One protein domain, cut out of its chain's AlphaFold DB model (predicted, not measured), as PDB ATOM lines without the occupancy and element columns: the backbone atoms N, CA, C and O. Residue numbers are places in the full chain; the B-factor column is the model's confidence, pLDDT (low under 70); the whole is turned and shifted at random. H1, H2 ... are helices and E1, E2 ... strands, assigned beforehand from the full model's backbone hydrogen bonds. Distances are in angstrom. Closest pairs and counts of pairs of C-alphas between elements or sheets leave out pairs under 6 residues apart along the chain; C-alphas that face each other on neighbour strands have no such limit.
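What this domain is: This is residues 59 to 190 of the 191 residues of an uncharacterized protein of Brevilactibacter flavus (UniProt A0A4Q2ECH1). A small, strongly twisted four-stranded sheet sits in the middle of an elongated domain, with helices at both ends of the long axis. H3 packs on one face, with H4 beyond it and short H5 at one end of H4; on the other side H2 and H6 run opposite ways as a pair pointing away from the sheet, with short H1 beyond H2. The printed part has 132 residues, in the order H1 H2 E1 E2 E3 E4 H3 H4 H5 H6; the class is mixed, helices and strands. The antiparallel sheet, E1 E2 E3 E4, is a meander, each strand the antiparallel neighbour of the one before. The whole is only just compact, close to loose, with a radius of gyration of the C-alphas of 16.5 A, and only just elongated, spanning 51 by 33 by 24 A.

Where its parts are: Find C-alpha 81 at (6.130, -14.663, 37.064), where E1, residues 81 to 86, begins its 13.9 A. E2 is residues 92 to 96, E3 111 to 114 and E4 120 to 122. H3 is residues 128 to 136, 12.5 A; H4, 140 to 152, is 18.2 A; H5 is 162 to 166. Start H1, residues 59 to 63, at C-alpha 59, (17.405, -23.714, 13.102); H2, 65 to 78, is 19.8 A. H6, 176 to 188, runs 18.1 A to C-alpha 188 at (22.587, -8.826, 22.162).

How they stand to each other: In the hairpin E1 and E2, look for N 93 and O 85, 2.8 A apart; in E2 and E3, N 92 and O 114, 2.8 A; in E3 and E4, N 113 and O 121, 2.9 A. H3 is on the sheet at a height of 9.3 A; its closest C-alphas to E3 are Leu 128 and Ile 111, 7.0 A. H3 and H4, a helical hairpin, touch at Val 133 and Gly 146, C-alphas 5.8 A apart, at a shallow tilt of 27 degrees. H4 touches H5 with residues 140 to 144 alone, closest at C-alphas 140 and 162, 5.6 A. H6, on the opposite face from H3, stands up from the sheet at 52 degrees; C-alphas 120 of E4 and 177 are closest, 5.3 A. H2 only grazes the sheet with residues 74 to 78. It touches H6 at Ala 73 and Tyr 184, C-alphas 5.0 A apart, opposite ways at 36 degrees, a tilt only just steep. H1 is close to H2 but not clearly touching, C-alphas 62 and 68 being 5.7 A apart. In the six helices every O i to N i+4 pair is within hydrogen-bond range.

The domain as a whole: The farthest C-alphas, Gly 152 and Thr 190, are 52.7 A apart. The printed part has no cut. Look at residues 97 to 110 for the long link, E2 to E3. The mean pLDDT of the printed part is 95.3, and no printed residue is under 70.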
ATOM      1  N   GLU A  59      16.038 -23.718  12.558       94.81
ATOM      2  CA  GLU A  59      17.405 -23.714  13.102       94.81
ATOM      3  C   GLU A  59      18.200 -22.462  12.697       94.81
ATOM      4  O   GLU A  59      19.022 -21.990  13.477       94.81
ATOM      5  N   GLU A  60      17.952 -21.917  11.499       94.62
ATOM      6  CA  GLU A  60      18.602 -20.695  11.013       94.62
ATOM      7  C   GLU A  60      18.111 -19.467  11.786       94.62
ATOM      8  O   GLU A  60      18.931 -18.689  12.266       94.62
ATOM      9  N   GLU A  61      16.797 -19.340  11.991       94.12
ATOM     10  CA  GLU A  61      16.216 -18.259  12.800       94.12
ATOM     11  C   GLU A  61      16.685 -18.335  14.254       94.12
ATOM     12  O   GLU A  61      17.057 -17.326  14.839       94.12
ATOM     13  N   ARG A  62      16.758 -19.535  14.838       92.62
ATOM     14  CA  ARG A  62      17.280 -19.718  16.204       92.62
ATOM     15  C   ARG A  62      18.768 -19.390  16.337       92.62
ATOM     16  O   ARG A  62      19.230 -19.147  17.448       92.62
ATOM     17  N   ALA A  63      19.524 -19.444  15.241       93.69
ATOM     18  CA  ALA A  63      20.939 -19.089  15.216       93.69
ATOM     19  C   ALA A  63      21.175 -17.592  14.959       93.69
ATOM     20  O   ALA A  63      22.311 -17.135  15.113       93.69
ATOM     21  N   ASP A  64      20.142 -16.837  14.574       96.50
ATOM     22  CA  ASP A  64      20.232 -15.388  14.454       96.50
ATOM     23  C   ASP A  64      20.438 -14.766  15.853       96.50
ATOM     24  O   ASP A  64      19.635 -15.020  16.756       96.50
ATOM     25  N   PRO A  65      21.510 -13.976  16.076       96.06
ATOM     26  CA  PRO A  65      21.812 -13.412  17.392       96.06
ATOM     27  C   PRO A  65      20.705 -12.522  17.963       96.06
ATOM     28  O   PRO A  65      20.554 -12.454  19.180       96.06
ATOM     29  N   ASP A  66      19.944 -11.844  17.104       96.69
ATOM     30  CA  ASP A  66      18.850 -10.969  17.512       96.69
ATOM     31  C   ASP A  66      17.686 -11.787  18.072       96.69
ATOM     32  O   ASP A  66      17.237 -11.564  19.200       96.69
ATOM     33  N   ILE A  67      17.278 -12.814  17.322       95.50
ATOM     34  CA  ILE A  67      16.228 -13.750  17.729       95.50
ATOM     35  C   ILE A  67      16.661 -14.498  18.992       95.50
ATOM     36  O   ILE A  67      15.904 -14.555  19.958       95.50
ATOM     37  N   ALA A  68      17.885 -15.026  19.030       95.69
ATOM     38  CA  ALA A  68      18.400 -15.753  20.187       95.69
ATOM     39  C   ALA A  68      18.433 -14.885  21.457       95.69
ATOM     40  O   ALA A  68      18.028 -15.349  22.525       95.69
ATOM     41  N   ALA A  69      18.869 -13.624  21.346       97.19
ATOM     42  CA  ALA A  69      18.864 -12.682  22.463       97.19
ATOM     43  C   ALA A  69      17.438 -12.364  22.936       97.19
ATOM     44  O   ALA A  69      17.200 -12.312  24.142       97.19
ATOM     45  N   ASN A  70      16.494 -12.184  22.007       96.81
ATOM     46  CA  ASN A  70      15.094 -11.916  22.330       96.81
ATOM     47  C   ASN A  70      14.442 -13.109  23.042       96.81
ATOM     48  O   ASN A  70      13.850 -12.941  24.104       96.81
ATOM     49  N   LEU A  71      14.623 -14.329  22.528       95.69
ATOM     50  CA  LEU A  71      14.093 -15.543  23.159       95.69
ATOM     51  C   LEU A  71      14.646 -15.740  24.573       95.69
ATOM     52  O   LEU A  71      13.886 -15.969  25.509       95.69
ATOM     53  N   ALA A  72      15.959 -15.579  24.749       95.94
ATOM     54  CA  ALA A  72      16.581 -15.695  26.063       95.94
ATOM     55  C   ALA A  72      16.104 -14.598  27.036       95.94
ATOM     56  O   ALA A  72      15.940 -14.859  28.229       95.94
ATOM     57  N   ALA A  73      15.841 -13.381  26.546       97.56
ATOM     58  CA  ALA A  73      15.263 -12.312  27.354       97.56
ATOM     59  C   ALA A  73      13.818 -12.619  27.774       97.56
ATOM     60  O   ALA A  73      13.472 -12.395  28.936       97.56
ATOM     61  N   ILE A  74      12.993 -13.152  26.867       97.62
ATOM     62  CA  ILE A  74      11.626 -13.603  27.163       97.62
ATOM     63  C   ILE A  74      11.656 -14.690  28.241       97.62
ATOM     64  O   ILE A  74      10.983 -14.542  29.260       97.62
ATOM     65  N   ASP A  75      12.486 -15.724  28.082       96.19
ATOM     66  CA  ASP A  75      12.606 -16.820  29.053       96.19
ATOM     67  C   ASP A  75      12.989 -16.309  30.451       96.19
ATOM     68  O   ASP A  75      12.434 -16.743  31.468       96.19
ATOM     69  N   GLU A  76      13.907 -15.336  30.526       96.75
ATOM     70  CA  GLU A  76      14.292 -14.713  31.794       96.75
ATOM     71  C   GLU A  76      13.140 -13.970  32.478       96.75
ATOM     72  O   GLU A  76      13.074 -13.981  33.712       96.75
ATOM     73  N   VAL A  77      12.265 -13.310  31.712       97.56
ATOM     74  CA  VAL A  77      11.111 -12.557  32.230       97.56
ATOM     75  C   VAL A  77       9.982 -13.505  32.619       97.56
ATOM     76  O   VAL A  77       9.437 -13.367  33.716       97.56
ATOM     77  N   LEU A  78       9.687 -14.514  31.791       96.75
ATOM     78  CA  LEU A  78       8.696 -15.551  32.089       96.75
ATOM     79  C   LEU A  78       8.996 -16.238  33.425       96.75
ATOM     80  O   LEU A  78       8.080 -16.462  34.214       96.75
ATOM     81  N   ALA A  79      10.273 -16.491  33.724       95.31
ATOM     82  CA  ALA A  79      10.709 -17.098  34.980       95.31
ATOM     83  C   ALA A  79      10.491 -16.222  36.234       95.31
ATOM     84  O   ALA A  79      10.616 -16.727  37.355       95.31
ATOM     85  N   ARG A  80      10.190 -14.921  36.084       96.38
ATOM     86  CA  ARG A  80       9.895 -14.000  37.205       96.38
ATOM     87  C   ARG A  80       8.412 -13.913  37.561       96.38
ATOM     88  O   ARG A  80       8.057 -13.218  38.515       96.38
ATOM     89  N   ALA A  81       7.559 -14.608  36.820       95.88
ATOM     90  CA  ALA A  81       6.130 -14.663  37.064       95.88
ATOM     91  C   ALA A  81       5.668 -16.093  37.358       95.88
ATOM     92  O   ALA A  81       6.355 -17.076  37.075       95.88
ATOM     93  N   VAL A  82       4.476 -16.201  37.938       96.00
ATOM     94  CA  VAL A  82       3.722 -17.458  37.993       96.00
ATOM     95  C   VAL A  82       2.572 -17.339  37.006       96.00
ATOM     96  O   VAL A  82       1.627 -16.596  37.259       96.00
ATOM     97  N   TRP A  83       2.679 -18.044  35.884       96.81
ATOM     98  CA  TRP A  83       1.669 -18.083  34.827       96.81
ATOM     99  C   TRP A  83       0.585 -19.093  35.176       96.81
ATOM    100  O   TRP A  83       0.892 -20.197  35.627       96.81
ATOM    101  N   VAL A  84      -0.675 -18.695  35.021       97.50
ATOM    102  CA  VAL A  84      -1.812 -19.446  35.572       97.50
ATOM    103  C   VAL A  84      -2.947 -19.672  34.591       97.50
ATOM    104  O   VAL A  84      -3.727 -20.594  34.810       97.50
ATOM    105  N   ALA A  85      -3.049 -18.866  33.535       97.25
ATOM    106  CA  ALA A  85      -4.123 -18.978  32.558       97.25
ATOM    107  C   ALA A  85      -3.676 -18.513  31.169       97.25
ATOM    108  O   ALA A  85      -2.672 -17.804  31.044       97.25
ATOM    109  N   ARG A  86      -4.440 -18.900  30.152       96.94
ATOM    110  CA  ARG A  86      -4.334 -18.420  28.772       96.94
ATOM    111  C   ARG A  86      -5.739 -18.263  28.182       96.94
ATOM    112  O   ARG A  86      -6.598 -19.072  28.514       96.94
ATOM    113  N   ASP A  87      -5.963 -17.243  27.359       95.12
ATOM    114  CA  ASP A  87      -7.226 -17.045  26.628       95.12
ATOM    115  C   ASP A  87      -7.198 -17.606  25.192       95.12
ATOM    116  O   ASP A  87      -6.165 -18.087  24.707       95.12
ATOM    117  N   GLY A  88      -8.338 -17.518  24.498       90.19
ATOM    118  CA  GLY A  88      -8.503 -17.962  23.110       90.19
ATOM    119  C   GLY A  88      -7.647 -17.204  22.084       90.19
ATOM    120  O   GLY A  88      -7.350 -17.741  21.014       90.19
ATOM    121  N   GLU A  89      -7.174 -15.994  22.408       90.50
ATOM    122  CA  GLU A  89      -6.235 -15.227  21.572       90.50
ATOM    123  C   GLU A  89      -4.765 -15.627  21.806       90.50
ATOM    124  O   GLU A  89      -3.853 -15.145  21.124       90.50
ATOM    125  N   GLY A  90      -4.518 -16.539  22.749       91.62
ATOM    126  CA  GLY A  90      -3.190 -17.016  23.116       91.62
ATOM    127  C   GLY A  90      -2.474 -16.130  24.133       91.62
ATOM    128  O   GLY A  90      -1.305 -16.391  24.433       91.62
ATOM    129  N   ARG A  91      -3.144 -15.120  24.698       96.19
ATOM    130  CA  ARG A  91      -2.581 -14.262  25.741       96.19
ATOM    131  C   ARG A  91      -2.504 -15.037  27.043       96.19
ATOM    132  O   ARG A  91      -3.501 -15.541  27.551       96.19
ATOM    133  N   ALA A  92      -1.306 -15.133  27.602       97.69
ATOM    134  CA  ALA A  92      -1.090 -15.726  28.909       97.69
ATOM    135  C   ALA A  92      -1.250 -14.680  30.015       97.69
ATOM    136  O   ALA A  92      -0.875 -13.518  29.854       97.69
ATOM    137  N   TYR A  93      -1.745 -15.126  31.168       98.31
ATOM    138  CA  TYR A  93      -1.926 -14.327  32.374       98.31
ATOM    139  C   TYR A  93      -1.127 -14.934  33.520       98.31
ATOM    140  O   TYR A  93      -1.135 -16.152  33.745       98.31
ATOM    141  N   GLY A  94      -0.456 -14.079  34.280       97.38
ATOM    142  CA  GLY A  94       0.345 -14.490  35.417       97.38
ATOM    143  C   GLY A  94       0.424 -13.440  36.511       97.38
ATOM    144  O   GLY A  94      -0.065 -12.322  36.384       97.38
ATOM    145  N   TYR A  95       1.081 -13.818  37.598       97.44
ATOM    146  CA  TYR A  95       1.363 -12.954  38.736       97.44
ATOM    147  C   TYR A  95       2.830 -12.549  38.720       97.44
ATOM    148  O   TYR A  95       3.710 -13.414  38.756       97.44
ATOM    149  N   TRP A  96       3.104 -11.249  38.694       97.19
ATOM    150  CA  TRP A  96       4.464 -10.723  38.693       97.19
ATOM    151  C   TRP A  96       5.086 -10.786  40.090       97.19
ATOM    152  O   TRP A  96       4.600 -10.146  41.029       97.19
ATOM    153  N   LEU A  97       6.171 -11.554  40.243       95.56
ATOM    154  CA  LEU A  97       6.802 -11.796  41.546       95.56
ATOM    155  C   LEU A  97       8.174 -11.132  41.705       95.56
ATOM    156  O   LEU A  97       8.742 -11.175  42.799       95.56
ATOM    157  N   GLU A  98       8.715 -10.503  40.660       93.50
ATOM    158  CA  GLU A  98      10.011  -9.829  40.756       93.50
ATOM    159  C   GLU A  98       9.995  -8.760  41.854       93.50
ATOM    160  O   GLU A  98       9.108  -7.909  41.923       93.50
ATOM    161  N   GLY A  99      11.001  -8.807  42.729       90.19
ATOM    162  CA  GLY A  99      11.123  -7.876  43.851       90.19
ATOM    163  C   GLY A  99      10.188  -8.161  45.034       90.19
ATOM    164  O   GLY A  99      10.250  -7.428  46.023       90.19
ATOM    165  N   ARG A 100       9.365  -9.218  44.984       92.00
ATOM    166  CA  ARG A 100       8.511  -9.655  46.102       92.00
ATOM    167  C   ARG A 100       9.198 -10.719  46.959       92.00
ATOM    168  O   ARG A 100      10.095 -11.428  46.502       92.00
ATOM    169  N   ALA A 101       8.785 -10.834  48.222       87.88
ATOM    170  CA  ALA A 101       9.249 -11.919  49.080       87.88
ATOM    171  C   ALA A 101       8.526 -13.220  48.711       87.88
ATOM    172  O   ALA A 101       7.314 -13.225  48.526       87.88
ATOM    173  N   GLU A 102       9.254 -14.339  48.675       84.44
ATOM    174  CA  GLU A 102       8.683 -15.654  48.344       84.44
ATOM    175  C   GLU A 102       7.486 -16.005  49.241       84.44
ATOM    176  O   GLU A 102       6.481 -16.508  48.762       84.44
ATOM    177  N   ALA A 103       7.544 -15.653  50.530       85.19
ATOM    178  CA  ALA A 103       6.468 -15.916  51.488       85.19
ATOM    179  C   ALA A 103       5.123 -15.246  51.137       85.19
ATOM    180  O   ALA A 103       4.089 -15.728  51.597       85.19
ATOM    181  N   ASP A 104       5.127 -14.178  50.333       88.06
ATOM    182  CA  ASP A 104       3.910 -13.456  49.938       88.06
ATOM    183  C   ASP A 104       3.145 -14.178  48.811       88.06
ATOM    184  O   ASP A 104       1.962 -13.903  48.583       88.06
ATOM    185  N   GLY A 105       3.795 -15.115  48.110       91.12
ATOM    186  CA  GLY A 105       3.204 -15.863  47.003       91.12
ATOM    187  C   GLY A 105       2.592 -14.956  45.932       91.12
ATOM    188  O   GLY A 105       3.132 -13.904  45.594       91.12
ATOM    189  N   VAL A 106       1.432 -15.355  45.402       94.56
ATOM    190  CA  VAL A 106       0.695 -14.594  44.373       94.56
ATOM    191  C   VAL A 106      -0.292 -13.572  44.946       94.56
ATOM    192  O   VAL A 106      -0.791 -12.718  44.221       94.56
ATOM    193  N   GLN A 107      -0.573 -13.612  46.251       91.19
ATOM    194  CA  GLN A 107      -1.536 -12.708  46.882       91.19
ATOM    195  C   GLN A 107      -1.053 -11.255  46.781       91.19
ATOM    196  O   GLN A 107       0.033 -10.923  47.259       91.19
ATOM    197  N   GLY A 108      -1.850 -10.391  46.146       90.69
ATOM    198  CA  GLY A 108      -1.514  -8.980  45.926       90.69
ATOM    199  C   GLY A 108      -0.353  -8.737  44.955       90.69
ATOM    200  O   GLY A 108       0.169  -7.625  44.922       90.69
ATOM    201  N   ALA A 109       0.088  -9.753  44.205       95.06
ATOM    202  CA  ALA A 109       0.982  -9.539  43.072       95.06
ATOM    203  C   ALA A 109       0.229  -8.796  41.955       95.06
ATOM    204  O   ALA A 109      -0.941  -9.113  41.726       95.06
ATOM    205  N   PRO A 110       0.880  -7.870  41.229       96.19
ATOM    206  CA  PRO A 110       0.325  -7.345  39.987       96.19
ATOM    207  C   PRO A 110       0.093  -8.468  38.977       96.19
ATOM    208  O   PRO A 110       0.877  -9.425  38.916       96.19
ATOM    209  N   ILE A 111      -0.941  -8.315  38.155       97.69
ATOM    210  CA  ILE A 111      -1.178  -9.206  37.024       97.69
ATOM    211  C   ILE A 111      -0.291  -8.771  35.855       97.69
ATOM    212  O   ILE A 111      -0.238  -7.597  35.491       97.69
ATOM    213  N   VAL A 112       0.416  -9.733  35.274       98.06
ATOM    214  CA  VAL A 112       1.210  -9.573  34.055       98.06
ATOM    215  C   VAL A 112       0.563 -10.375  32.935       98.06
ATOM    216  O   VAL A 112       0.083 -11.489  33.166       98.06
ATOM    217  N   THR A 113       0.563  -9.819  31.730       97.88
ATOM    218  CA  THR A 113       0.147 -10.512  30.513       97.88
ATOM    219  C   THR A 113       1.335 -10.728  29.583       97.88
ATOM    220  O   THR A 113       2.326  -9.994  29.631       97.88
ATOM    221  N   PHE A 114       1.242 -11.768  28.759       98.06
ATOM    222  CA  PHE A 114       2.177 -12.049  27.676       98.06
ATOM    223  C   PHE A 114       1.385 -12.457  26.437       98.06
ATOM    224  O   PHE A 114       0.614 -13.414  26.504       98.06
ATOM    225  N   ASP A 115       1.517 -11.710  25.346       95.06
ATOM    226  CA  ASP A 115       0.765 -11.963  24.115       95.06
ATOM    227  C   ASP A 115       1.513 -12.871  23.125       95.06
ATOM    228  O   ASP A 115       2.671 -13.249  23.319       95.06
ATOM    229  N   SER A 116       0.832 -13.231  22.037       89.00
ATOM    230  CA  SER A 116       1.389 -14.066  20.969       89.00
ATOM    231  C   SER A 116       2.451 -13.357  20.115       89.00
ATOM    232  O   SER A 116       3.144 -14.019  19.341       89.00
ATOM    233  N   GLU A 117       2.624 -12.039  20.266       90.38
ATOM    234  CA  GLU A 117       3.700 -11.265  19.637       90.38
ATOM    235  C   GLU A 117       4.969 -11.208  20.507       90.38
ATOM    236  O   GLU A 117       5.981 -10.635  20.094       90.38
ATOM    237  N   GLY A 118       4.949 -11.818  21.694       92.88
ATOM    238  CA  GLY A 118       6.083 -11.841  22.611       92.88
ATOM    239  C   GLY A 118       6.207 -10.583  23.471       92.88
ATOM    240  O   GLY A 118       7.300 -10.284  23.961       92.88
ATOM    241  N   GLN A 119       5.124  -9.822  23.641       95.50
ATOM    242  CA  GLN A 119       5.115  -8.583  24.409       95.50
ATOM    243  C   GLN A 119       4.588  -8.817  25.822       95.50
ATOM    244  O   GLN A 119       3.643  -9.573  26.037       95.50
ATOM    245  N   PHE A 120       5.207  -8.144  26.793       97.62
ATOM    246  CA  PHE A 120       4.765  -8.155  28.183       97.62
ATOM    247  C   PHE A 120       4.054  -6.857  28.536       97.62
ATOM    248  O   PHE A 120       4.583  -5.782  28.254       97.62
ATOM    249  N   ASP A 121       2.946  -6.961  29.263       96.00
ATOM    250  CA  ASP A 121       2.232  -5.805  29.799       96.00
ATOM    251  C   ASP A 121       1.815  -6.027  31.263       96.00
ATOM    252  O   ASP A 121       1.731  -7.159  31.746       96.00
ATOM    253  N   LEU A 122       1.622  -4.934  32.005       96.12
ATOM    254  CA  LEU A 122       1.088  -4.976  33.365       96.12
ATOM    255  C   LEU A 122      -0.375  -4.582  33.325       96.12
ATOM    256  O   LEU A 122      -0.709  -3.433  33.049       96.12
ATOM    257  N   SER A 123      -1.236  -5.518  33.706       96.56
ATOM    258  CA  SER A 123      -2.659  -5.234  33.767       96.56
ATOM    259  C   SER A 123      -2.970  -4.284  34.938       96.56
ATOM    260  O   SER A 123      -2.444  -4.478  36.042       96.56
ATOM    261  N   PRO A 124      -3.859  -3.291  34.740       96.25
ATOM    262  CA  PRO A 124      -4.379  -2.451  35.821       96.25
ATOM    263  C   PRO A 124      -5.283  -3.212  36.802       96.25
ATOM    264  O   PRO A 124      -5.601  -2.699  37.875       96.25
ATOM    265  N   ALA A 125      -5.710  -4.423  36.442       96.88
ATOM    266  CA  ALA A 125      -6.625  -5.236  37.225       96.88
ATOM    267  C   ALA A 125      -6.002  -5.762  38.528       96.88
ATOM    268  O   ALA A 125      -4.821  -6.111  38.603       96.88
ATOM    269  N   ALA A 126      -6.836  -5.895  39.558       95.38
ATOM    270  CA  ALA A 126      -6.441  -6.422  40.863       95.38
ATOM    271  C   ALA A 126      -6.545  -7.954  40.963       95.38
ATOM    272  O   ALA A 126      -6.016  -8.550  41.904       95.38
ATOM    273  N   THR A 127      -7.268  -8.587  40.039       97.12
ATOM    274  CA  THR A 127      -7.569 -10.026  40.043       97.12
ATOM    275  C   THR A 127      -7.427 -10.608  38.639       97.12
ATOM    276  O   THR A 127      -7.452  -9.867  37.656       97.12
ATOM    277  N   LEU A 128      -7.289 -11.932  38.529       98.12
ATOM    278  CA  LEU A 128      -7.226 -12.624  37.241       98.12
ATOM    279  C   LEU A 128      -8.532 -12.443  36.463       98.12
ATOM    280  O   LEU A 128      -8.486 -12.124  35.282       98.12
ATOM    281  N   ALA A 129      -9.685 -12.599  37.122       98.12
ATOM    282  CA  ALA A 129     -10.984 -12.419  36.467       98.12
ATOM    283  C   ALA A 129     -11.140 -11.010  35.871       98.12
ATOM    284  O   ALA A 129     -11.530 -10.861  34.714       98.12
ATOM    285  N   GLU A 130     -10.782  -9.978  36.639       98.19
ATOM    286  CA  GLU A 130     -10.822  -8.589  36.177       98.19
ATOM    287  C   GLU A 130      -9.831  -8.343  35.030       98.19
ATOM    288  O   GLU A 130     -10.169  -7.637  34.085       98.19
ATOM    289  N   ALA A 131      -8.652  -8.977  35.051       98.00
ATOM    290  CA  ALA A 131      -7.675  -8.881  33.965       98.00
ATOM    291  C   ALA A 131      -8.164  -9.543  32.668       98.00
ATOM    292  O   ALA A 131      -7.962  -8.989  31.588       98.00
ATOM    293  N   CYS A 132      -8.805 -10.711  32.763       97.94
ATOM    294  CA  CYS A 132      -9.370 -11.402  31.604       97.94
ATOM    295  C   CYS A 132     -10.511 -10.589  30.982       97.94
ATOM    296  O   CYS A 132     -10.517 -10.400  29.769       97.94
ATOM    297  N   VAL A 133     -11.424 -10.041  31.797       97.94
ATOM    298  CA  VAL A 133     -12.495  -9.163  31.292       97.94
ATOM    299  C   VAL A 133     -11.914  -7.886  30.690       97.94
ATOM    300  O   VAL A 133     -12.283  -7.530  29.579       97.94
ATOM    301  N   TYR A 134     -10.971  -7.224  31.368       97.19
ATOM    302  CA  TYR A 134     -10.332  -6.006  30.861       97.19
ATOM    303  C   TYR A 134      -9.669  -6.213  29.495       97.19
ATOM    304  O   TYR A 134      -9.795  -5.378  28.609       97.19
ATOM    305  N   ALA A 135      -8.981  -7.342  29.313       95.38
ATOM    306  CA  ALA A 135      -8.297  -7.655  28.063       95.38
ATOM    307  C   ALA A 135      -9.247  -7.921  26.882       95.38
ATOM    308  O   ALA A 135      -8.837  -7.715  25.743       95.38
ATOM    309  N   ASN A 136     -10.473  -8.381  27.156       95.00
ATOM    310  CA  ASN A 136     -11.450  -8.794  26.146       95.00
ATOM    311  C   ASN A 136     -12.583  -7.774  25.931       95.00
ATOM    312  O   ASN A 136     -13.290  -7.851  24.929       95.00
ATOM    313  N   ALA A 137     -12.769  -6.820  26.847       96.00
ATOM    314  CA  ALA A 137     -13.799  -5.796  26.730       96.00
ATOM    315  C   ALA A 137     -13.447  -4.776  25.635       96.00
ATOM    316  O   ALA A 137     -12.387  -4.149  25.674       96.00
ATOM    317  N   LEU A 138     -14.350  -4.572  24.670       95.12
ATOM    318  CA  LEU A 138     -14.186  -3.552  23.629       95.12
ATOM    319  C   LEU A 138     -14.748  -2.198  24.068       95.12
ATOM    320  O   LEU A 138     -14.322  -1.151  23.567       95.12
ATOM    321  N   ASP A 139     -15.710  -2.217  24.988       97.12
ATOM    322  CA  ASP A 139     -16.327  -1.039  25.572       97.12
ATOM    323  C   ASP A 139     -16.842  -1.284  27.007       97.12
ATOM    324  O   ASP A 139     -16.594  -2.313  27.636       97.12
ATOM    325  N   GLU A 140     -17.522  -0.276  27.556       97.50
ATOM    326  CA  GLU A 140     -18.084  -0.307  28.908       97.50
ATOM    327  C   GLU A 140     -19.181  -1.373  29.066       97.50
ATOM    328  O   GLU A 140     -19.318  -1.940  30.144       97.50
ATOM    329  N   GLU A 141     -19.955  -1.665  28.014       97.81
ATOM    330  CA  GLU A 141     -21.033  -2.659  28.078       97.81
ATOM    331  C   GLU A 141     -20.449  -4.069  28.218       97.81
ATOM    332  O   GLU A 141     -20.906  -4.836  29.068       97.81
ATOM    333  N   ASP A 142     -19.386  -4.374  27.466       97.50
ATOM    334  CA  ASP A 142     -18.656  -5.641  27.593       97.50
ATOM    335  C   ASP A 142     -18.052  -5.803  28.997       97.50
ATOM    336  O   ASP A 142     -18.164  -6.864  29.623       97.50
ATOM    337  N   PHE A 143     -17.444  -4.734  29.528       98.06
ATOM    338  CA  PHE A 143     -16.858  -4.748  30.868       98.06
ATOM    339  C   PHE A 143     -17.918  -4.960  31.957       98.06
ATOM    340  O   PHE A 143     -17.738  -5.798  32.845       98.06
ATOM    341  N   GLU A 144     -19.038  -4.232  31.893       98.06
ATOM    342  CA  GLU A 144     -20.154  -4.382  32.832       98.06
ATOM    343  C   GLU A 144     -20.751  -5.793  32.780       98.06
ATOM    344  O   GLU A 144     -21.014  -6.379  33.834       98.06
ATOM    345  N   ALA A 145     -20.915  -6.365  31.582       98.06
ATOM    346  CA  ALA A 145     -21.418  -7.723  31.405       98.06
ATOM    347  C   ALA A 145     -20.486  -8.765  32.044       98.06
ATOM    348  O   ALA A 145     -20.946  -9.606  32.823       98.06
ATOM    349  N   GLY A 146     -19.177  -8.674  31.782       97.94
ATOM    350  CA  GLY A 146     -18.180  -9.555  32.392       97.94
ATOM    351  C   GLY A 146     -18.143  -9.414  33.915       97.94
ATOM    352  O   GLY A 146     -18.211 -10.408  34.643       97.94
ATOM    353  N   ARG A 147     -18.123  -8.177  34.422       98.25
ATOM    354  CA  ARG A 147     -18.175  -7.879  35.861       98.25
ATOM    355  C   ARG A 147     -19.400  -8.510  36.524       98.25
ATOM    356  O   ARG A 147     -19.274  -9.137  37.577       98.25
ATOM    357  N   ASP A 148     -20.580  -8.352  35.930       98.31
ATOM    358  CA  ASP A 148     -21.832  -8.864  36.487       98.31
ATOM    359  C   ASP A 148     -21.889 -10.403  36.454       98.31
ATOM    360  O   ASP A 148     -22.368 -11.021  37.413       98.31
ATOM    361  N   ALA A 149     -21.339 -11.034  35.410       98.12
ATOM    362  CA  ALA A 149     -21.202 -12.489  35.329       98.12
ATOM    363  C   ALA A 149     -20.313 -13.036  36.462       98.12
ATOM    364  O   ALA A 149     -20.711 -13.950  37.193       98.12
ATOM    365  N   PHE A 150     -19.148 -12.421  36.687       98.38
ATOM    366  CA  PHE A 150     -18.249 -12.788  37.784       98.38
ATOM    367  C   PHE A 150     -18.839 -12.497  39.168       98.38
ATOM    368  O   PHE A 150     -18.682 -13.312  40.084       98.38
ATOM    369  N   ALA A 151     -19.601 -11.411  39.320       98.06
ATOM    370  CA  ALA A 151     -20.342 -11.133  40.547       98.06
ATOM    371  C   ALA A 151     -21.378 -12.230  40.849       98.06
ATOM    372  O   ALA A 151     -21.530 -12.631  42.008       98.06
ATOM    373  N   GLY A 152     -22.038 -12.773  39.818       97.12
ATOM    374  CA  GLY A 152     -22.922 -13.938  39.925       97.12
ATOM    375  C   GLY A 152     -22.219 -15.199  40.447       97.12
ATOM    376  O   GLY A 152     -22.828 -15.983  41.177       97.12
ATOM    377  N   ALA A 153     -20.924 -15.346  40.155       96.31
ATOM    378  CA  ALA A 153     -20.057 -16.406  40.671       96.31
ATOM    379  C   ALA A 153     -19.378 -16.061  42.017       96.31
ATOM    380  O   ALA A 153     -18.574 -16.839  42.533       96.31
ATOM    381  N   GLY A 154     -19.699 -14.910  42.618       97.31
ATOM    382  CA  GLY A 154     -19.145 -14.473  43.903       97.31
ATOM    383  C   GLY A 154     -17.753 -13.834  43.825       97.31
ATOM    384  O   GLY A 154     -17.105 -13.685  44.862       97.31
ATOM    385  N   ILE A 155     -17.297 -13.447  42.633       97.75
ATOM    386  CA  ILE A 155     -16.047 -12.716  42.412       97.75
ATOM    387  C   ILE A 155     -16.363 -11.226  42.268       97.75
ATOM    388  O   ILE A 155     -17.167 -10.825  41.434       97.75
ATOM    389  N   ALA A 156     -15.741 -10.395  43.102       96.94
ATOM    390  CA  ALA A 156     -15.916  -8.948  43.060       96.94
ATOM    391  C   ALA A 156     -14.742  -8.287  42.333       96.94
ATOM    392  O   ALA A 156     -13.588  -8.607  42.613       96.94
ATOM    393  N   PHE A 157     -15.051  -7.346  41.443       97.56
ATOM    394  CA  PHE A 157     -14.052  -6.522  40.764       97.56
ATOM    395  C   PHE A 157     -13.676  -5.319  41.626       97.56
ATOM    396  O   PHE A 157     -14.452  -4.881  42.485       97.56
ATOM    397  N   SER A 158     -12.463  -4.815  41.422       96.12
ATOM    398  CA  SER A 158     -11.956  -3.657  42.151       96.12
ATOM    399  C   SER A 158     -12.469  -2.350  41.549       96.12
ATOM    400  O   SER A 158     -12.807  -1.429  42.297       96.12
ATOM    401  N   ALA A 159     -12.605  -2.304  40.225       96.25
ATOM    402  CA  ALA A 159     -13.205  -1.207  39.486       96.25
ATOM    403  C   ALA A 159     -14.685  -1.464  39.194       96.25
ATOM    404  O   ALA A 159     -15.137  -2.603  39.057       96.25
ATOM    405  N   GLN A 160     -15.463  -0.388  39.119       96.81
ATOM    406  CA  GLN A 160     -16.861  -0.445  38.705       96.81
ATOM    407  C   GLN A 160     -17.032  -0.138  37.224       96.81
ATOM    408  O   GLN A 160     -18.020  -0.590  36.660       96.81
ATOM    409  N   THR A 161     -16.100   0.579  36.602       96.81
ATOM    410  CA  THR A 161     -16.165   0.899  35.174       96.81
ATOM    411  C   THR A 161     -14.854   0.605  34.462       96.81
ATOM    412  O   THR A 161     -13.789   0.595  35.085       96.81
ATOM    413  N   LEU A 162     -14.916   0.436  33.143       96.44
ATOM    414  CA  LEU A 162     -13.724   0.280  32.311       96.44
ATOM    415  C   LEU A 162     -12.820   1.515  32.426       96.44
ATOM    416  O   LEU A 162     -11.614   1.404  32.638       96.44
ATOM    417  N   GLY A 163     -13.424   2.708  32.416       95.94
ATOM    418  CA  GLY A 163     -12.690   3.963  32.593       95.94
ATOM    419  C   GLY A 163     -12.012   4.122  33.963       95.94
ATOM    420  O   GLY A 163     -11.048   4.879  34.075       95.94
ATOM    421  N   GLU A 164     -12.492   3.440  35.010       96.62
ATOM    422  CA  GLU A 164     -11.796   3.390  36.301       96.62
ATOM    423  C   GLU A 164     -10.521   2.544  36.212       96.62
ATOM    424  O   GLU A 164      -9.502   2.983  36.742       96.62
ATOM    425  N   LEU A 165     -10.545   1.398  35.515       94.19
ATOM    426  CA  LEU A 165      -9.343   0.585  35.270       94.19
ATOM    427  C   LEU A 165      -8.330   1.300  34.384       94.19
ATOM    428  O   LEU A 165      -7.150   1.309  34.718       94.19
ATOM    429  N   ASP A 166      -8.773   1.954  33.310       93.56
ATOM    430  CA  ASP A 166      -7.880   2.711  32.420       93.56
ATOM    431  C   ASP A 166      -7.149   3.854  33.142       93.56
ATOM    432  O   ASP A 166      -6.088   4.307  32.712       93.56
ATOM    433  N   ALA A 167      -7.713   4.346  34.247       93.56
ATOM    434  CA  ALA A 167      -7.094   5.370  35.079       93.56
ATOM    435  C   ALA A 167      -6.088   4.807  36.102       93.56
ATOM    436  O   ALA A 167      -5.411   5.589  36.778       93.56
ATOM    437  N   VAL A 168      -5.990   3.481  36.253       92.62
ATOM    438  CA  VAL A 168      -5.037   2.831  37.155       92.62
ATOM    439  C   VAL A 168      -3.682   2.710  36.468       92.62
ATOM    440  O   VAL A 168      -3.501   1.978  35.503       92.62
ATOM    441  N   GLU A 169      -2.678   3.374  37.034       85.25
ATOM    442  CA  GLU A 169      -1.286   3.152  36.650       85.25
ATOM    443  C   GLU A 169      -0.711   1.968  37.443       85.25
ATOM    444  O   GLU A 169      -0.251   2.118  38.583       85.25
ATOM    445  N   ALA A 170      -0.715   0.775  36.842       79.56
ATOM    446  CA  ALA A 170      -0.007  -0.376  37.391       79.56
ATOM    447  C   ALA A 170       1.507  -0.118  37.345       79.56
ATOM    448  O   ALA A 170       2.122  -0.078  36.281       79.56
ATOM    449  N   THR A 171       2.128   0.076  38.511       83.56
ATOM    450  CA  THR A 171       3.558   0.392  38.594       83.56
ATOM    451  C   THR A 171       4.296  -0.583  39.499       83.56
ATOM    452  O   THR A 171       4.017  -0.723  40.689       83.56
ATOM    453  N   VAL A 172       5.298  -1.240  38.923       90.25
ATOM    454  CA  VAL A 172       6.344  -1.987  39.628       90.25
ATOM    455  C   VAL A 172       7.684  -1.670  38.984       90.25
ATOM    456  O   VAL A 172       7.734  -1.237  37.838       90.25
ATOM    457  N   SER A 173       8.776  -1.850  39.724       90.38
ATOM    458  CA  SER A 173      10.120  -1.602  39.203       90.38
ATOM    459  C   SER A 173      11.028  -2.809  39.462       90.38
ATOM    460  O   SER A 173      11.227  -3.161  40.630       90.38
ATOM    461  N   PRO A 174      11.603  -3.423  38.410       92.19
ATOM    462  CA  PRO A 174      11.333  -3.152  36.991       92.19
ATOM    463  C   PRO A 174       9.929  -3.622  36.577       92.19
ATOM    464  O   PRO A 174       9.404  -4.578  37.158       92.19
ATOM    465  N   THR A 175       9.345  -2.996  35.553       95.44
ATOM    466  CA  THR A 175       8.213  -3.615  34.849       95.44
ATOM    467  C   THR A 175       8.696  -4.836  34.047       95.44
ATOM    468  O   THR A 175       9.882  -4.921  33.708       95.44
ATOM    469  N   PRO A 176       7.813  -5.794  33.720       97.06
ATOM    470  CA  PRO A 176       8.134  -6.908  32.827       97.06
ATOM    471  C   PRO A 176       8.731  -6.446  31.489       97.06
ATOM    472  O   PRO A 176       9.775  -6.949  31.078       97.06
ATOM    473  N   ALA A 177       8.135  -5.426  30.861       96.44
ATOM    474  CA  ALA A 177       8.620  -4.846  29.610       96.44
ATOM    475  C   ALA A 177       9.999  -4.177  29.761       96.44
ATOM    476  O   ALA A 177      10.881  -4.363  28.922       96.44
ATOM    477  N   GLU A 178      10.227  -3.437  30.852       96.56
ATOM    478  CA  GLU A 178      11.539  -2.848  31.155       96.56
ATOM    479  C   GLU A 178      12.603  -3.922  31.398       96.56
ATOM    480  O   GLU A 178      13.742  -3.788  30.940       96.56
ATOM    481  N   LEU A 179      12.247  -4.994  32.118       97.25
ATOM    482  CA  LEU A 179      13.148  -6.116  32.347       97.25
ATOM    483  C   LEU A 179      13.495  -6.800  31.025       97.25
ATOM    484  O   LEU A 179      14.679  -7.029  30.778       97.25
ATOM    485  N   HIS A 180      12.493  -7.066  30.184       97.75
ATOM    486  CA  HIS A 180      12.670  -7.652  28.860       97.75
ATOM    487  C   HIS A 180      13.642  -6.828  28.012       97.75
ATOM    488  O   HIS A 180      14.691  -7.334  27.614       97.75
ATOM    489  N   ALA A 181      13.356  -5.536  27.823       97.38
ATOM    490  CA  ALA A 181      14.180  -4.642  27.013       97.38
ATOM    491  C   ALA A 181      15.630  -4.584  27.517       97.38
ATOM    492  O   ALA A 181      16.576  -4.699  26.734       97.38
ATOM    493  N   ARG A 182      15.822  -4.478  28.840       97.44
ATOM    494  CA  ARG A 182      17.160  -4.483  29.443       97.44
ATOM    495  C   ARG A 182      17.904  -5.790  29.159       97.44
ATOM    496  O   ARG A 182      19.086  -5.742  28.822       97.44
ATOM    497  N   ARG A 183      17.247  -6.942  29.322       97.56
ATOM    498  CA  ARG A 183      17.875  -8.254  29.109       97.56
ATOM    499  C   ARG A 183      18.216  -8.500  27.656       97.56
ATOM    500  O   ARG A 183      19.346  -8.887  27.377       97.56
ATOM    501  N   TYR A 184      17.293  -8.199  26.754       97.31
ATOM    502  CA  TYR A 184      17.524  -8.285  25.320       97.31
ATOM    503  C   TYR A 184      18.761  -7.470  24.914       97.31
ATOM    504  O   TYR A 184      19.680  -8.003  24.296       97.31
ATOM    505  N   GLU A 185      18.867  -6.214  25.360       97.50
ATOM    506  CA  GLU A 185      20.038  -5.386  25.068       97.50
ATOM    507  C   GLU A 185      21.356  -5.945  25.633       97.50
ATOM    508  O   GLU A 185      22.410  -5.804  25.008       97.50
ATOM    509  N   GLU A 186      21.340  -6.497  26.847       97.06
ATOM    510  CA  GLU A 186      22.520  -7.093  27.487       97.06
ATOM    511  C   GLU A 186      22.984  -8.353  26.742       97.06
ATOM    512  O   GLU A 186      24.182  -8.528  26.489       97.06
ATOM    513  N   LEU A 187      22.035  -9.203  26.349       96.25
ATOM    514  CA  LEU A 187      22.280 -10.449  25.628       96.25
ATOM    515  C   LEU A 187      22.758 -10.181  24.200       96.25
ATOM    516  O   LEU A 187      23.744 -10.773  23.764       96.25
ATOM    517  N   LEU A 188      22.168  -9.206  23.510       94.81
ATOM    518  CA  LEU A 188      22.587  -8.826  22.162       94.81
ATOM    519  C   LEU A 188      24.023  -8.280  22.132       94.81
ATOM    520  O   LEU A 188      24.774  -8.536  21.198       94.81
ATOM    521  N   LYS A 189      24.448  -7.555  23.177       93.69
ATOM    522  CA  LYS A 189      25.831  -7.047  23.299       93.69
ATOM    523  C   LYS A 189      26.862  -8.149  23.566       93.69
ATOM    524  O   LYS A 189      28.059  -7.884  23.452       93.69
ATOM    525  N   THR A 190      26.421  -9.332  23.991       86.94
ATOM    526  CA  THR A 190      27.290 -10.450  24.385       86.94
ATOM    527  C   THR A 190      27.223 -11.653  23.441       86.94
ATOM    528  O   THR A 190      28.011 -12.584  23.623       86.94
TER     529      THR A 190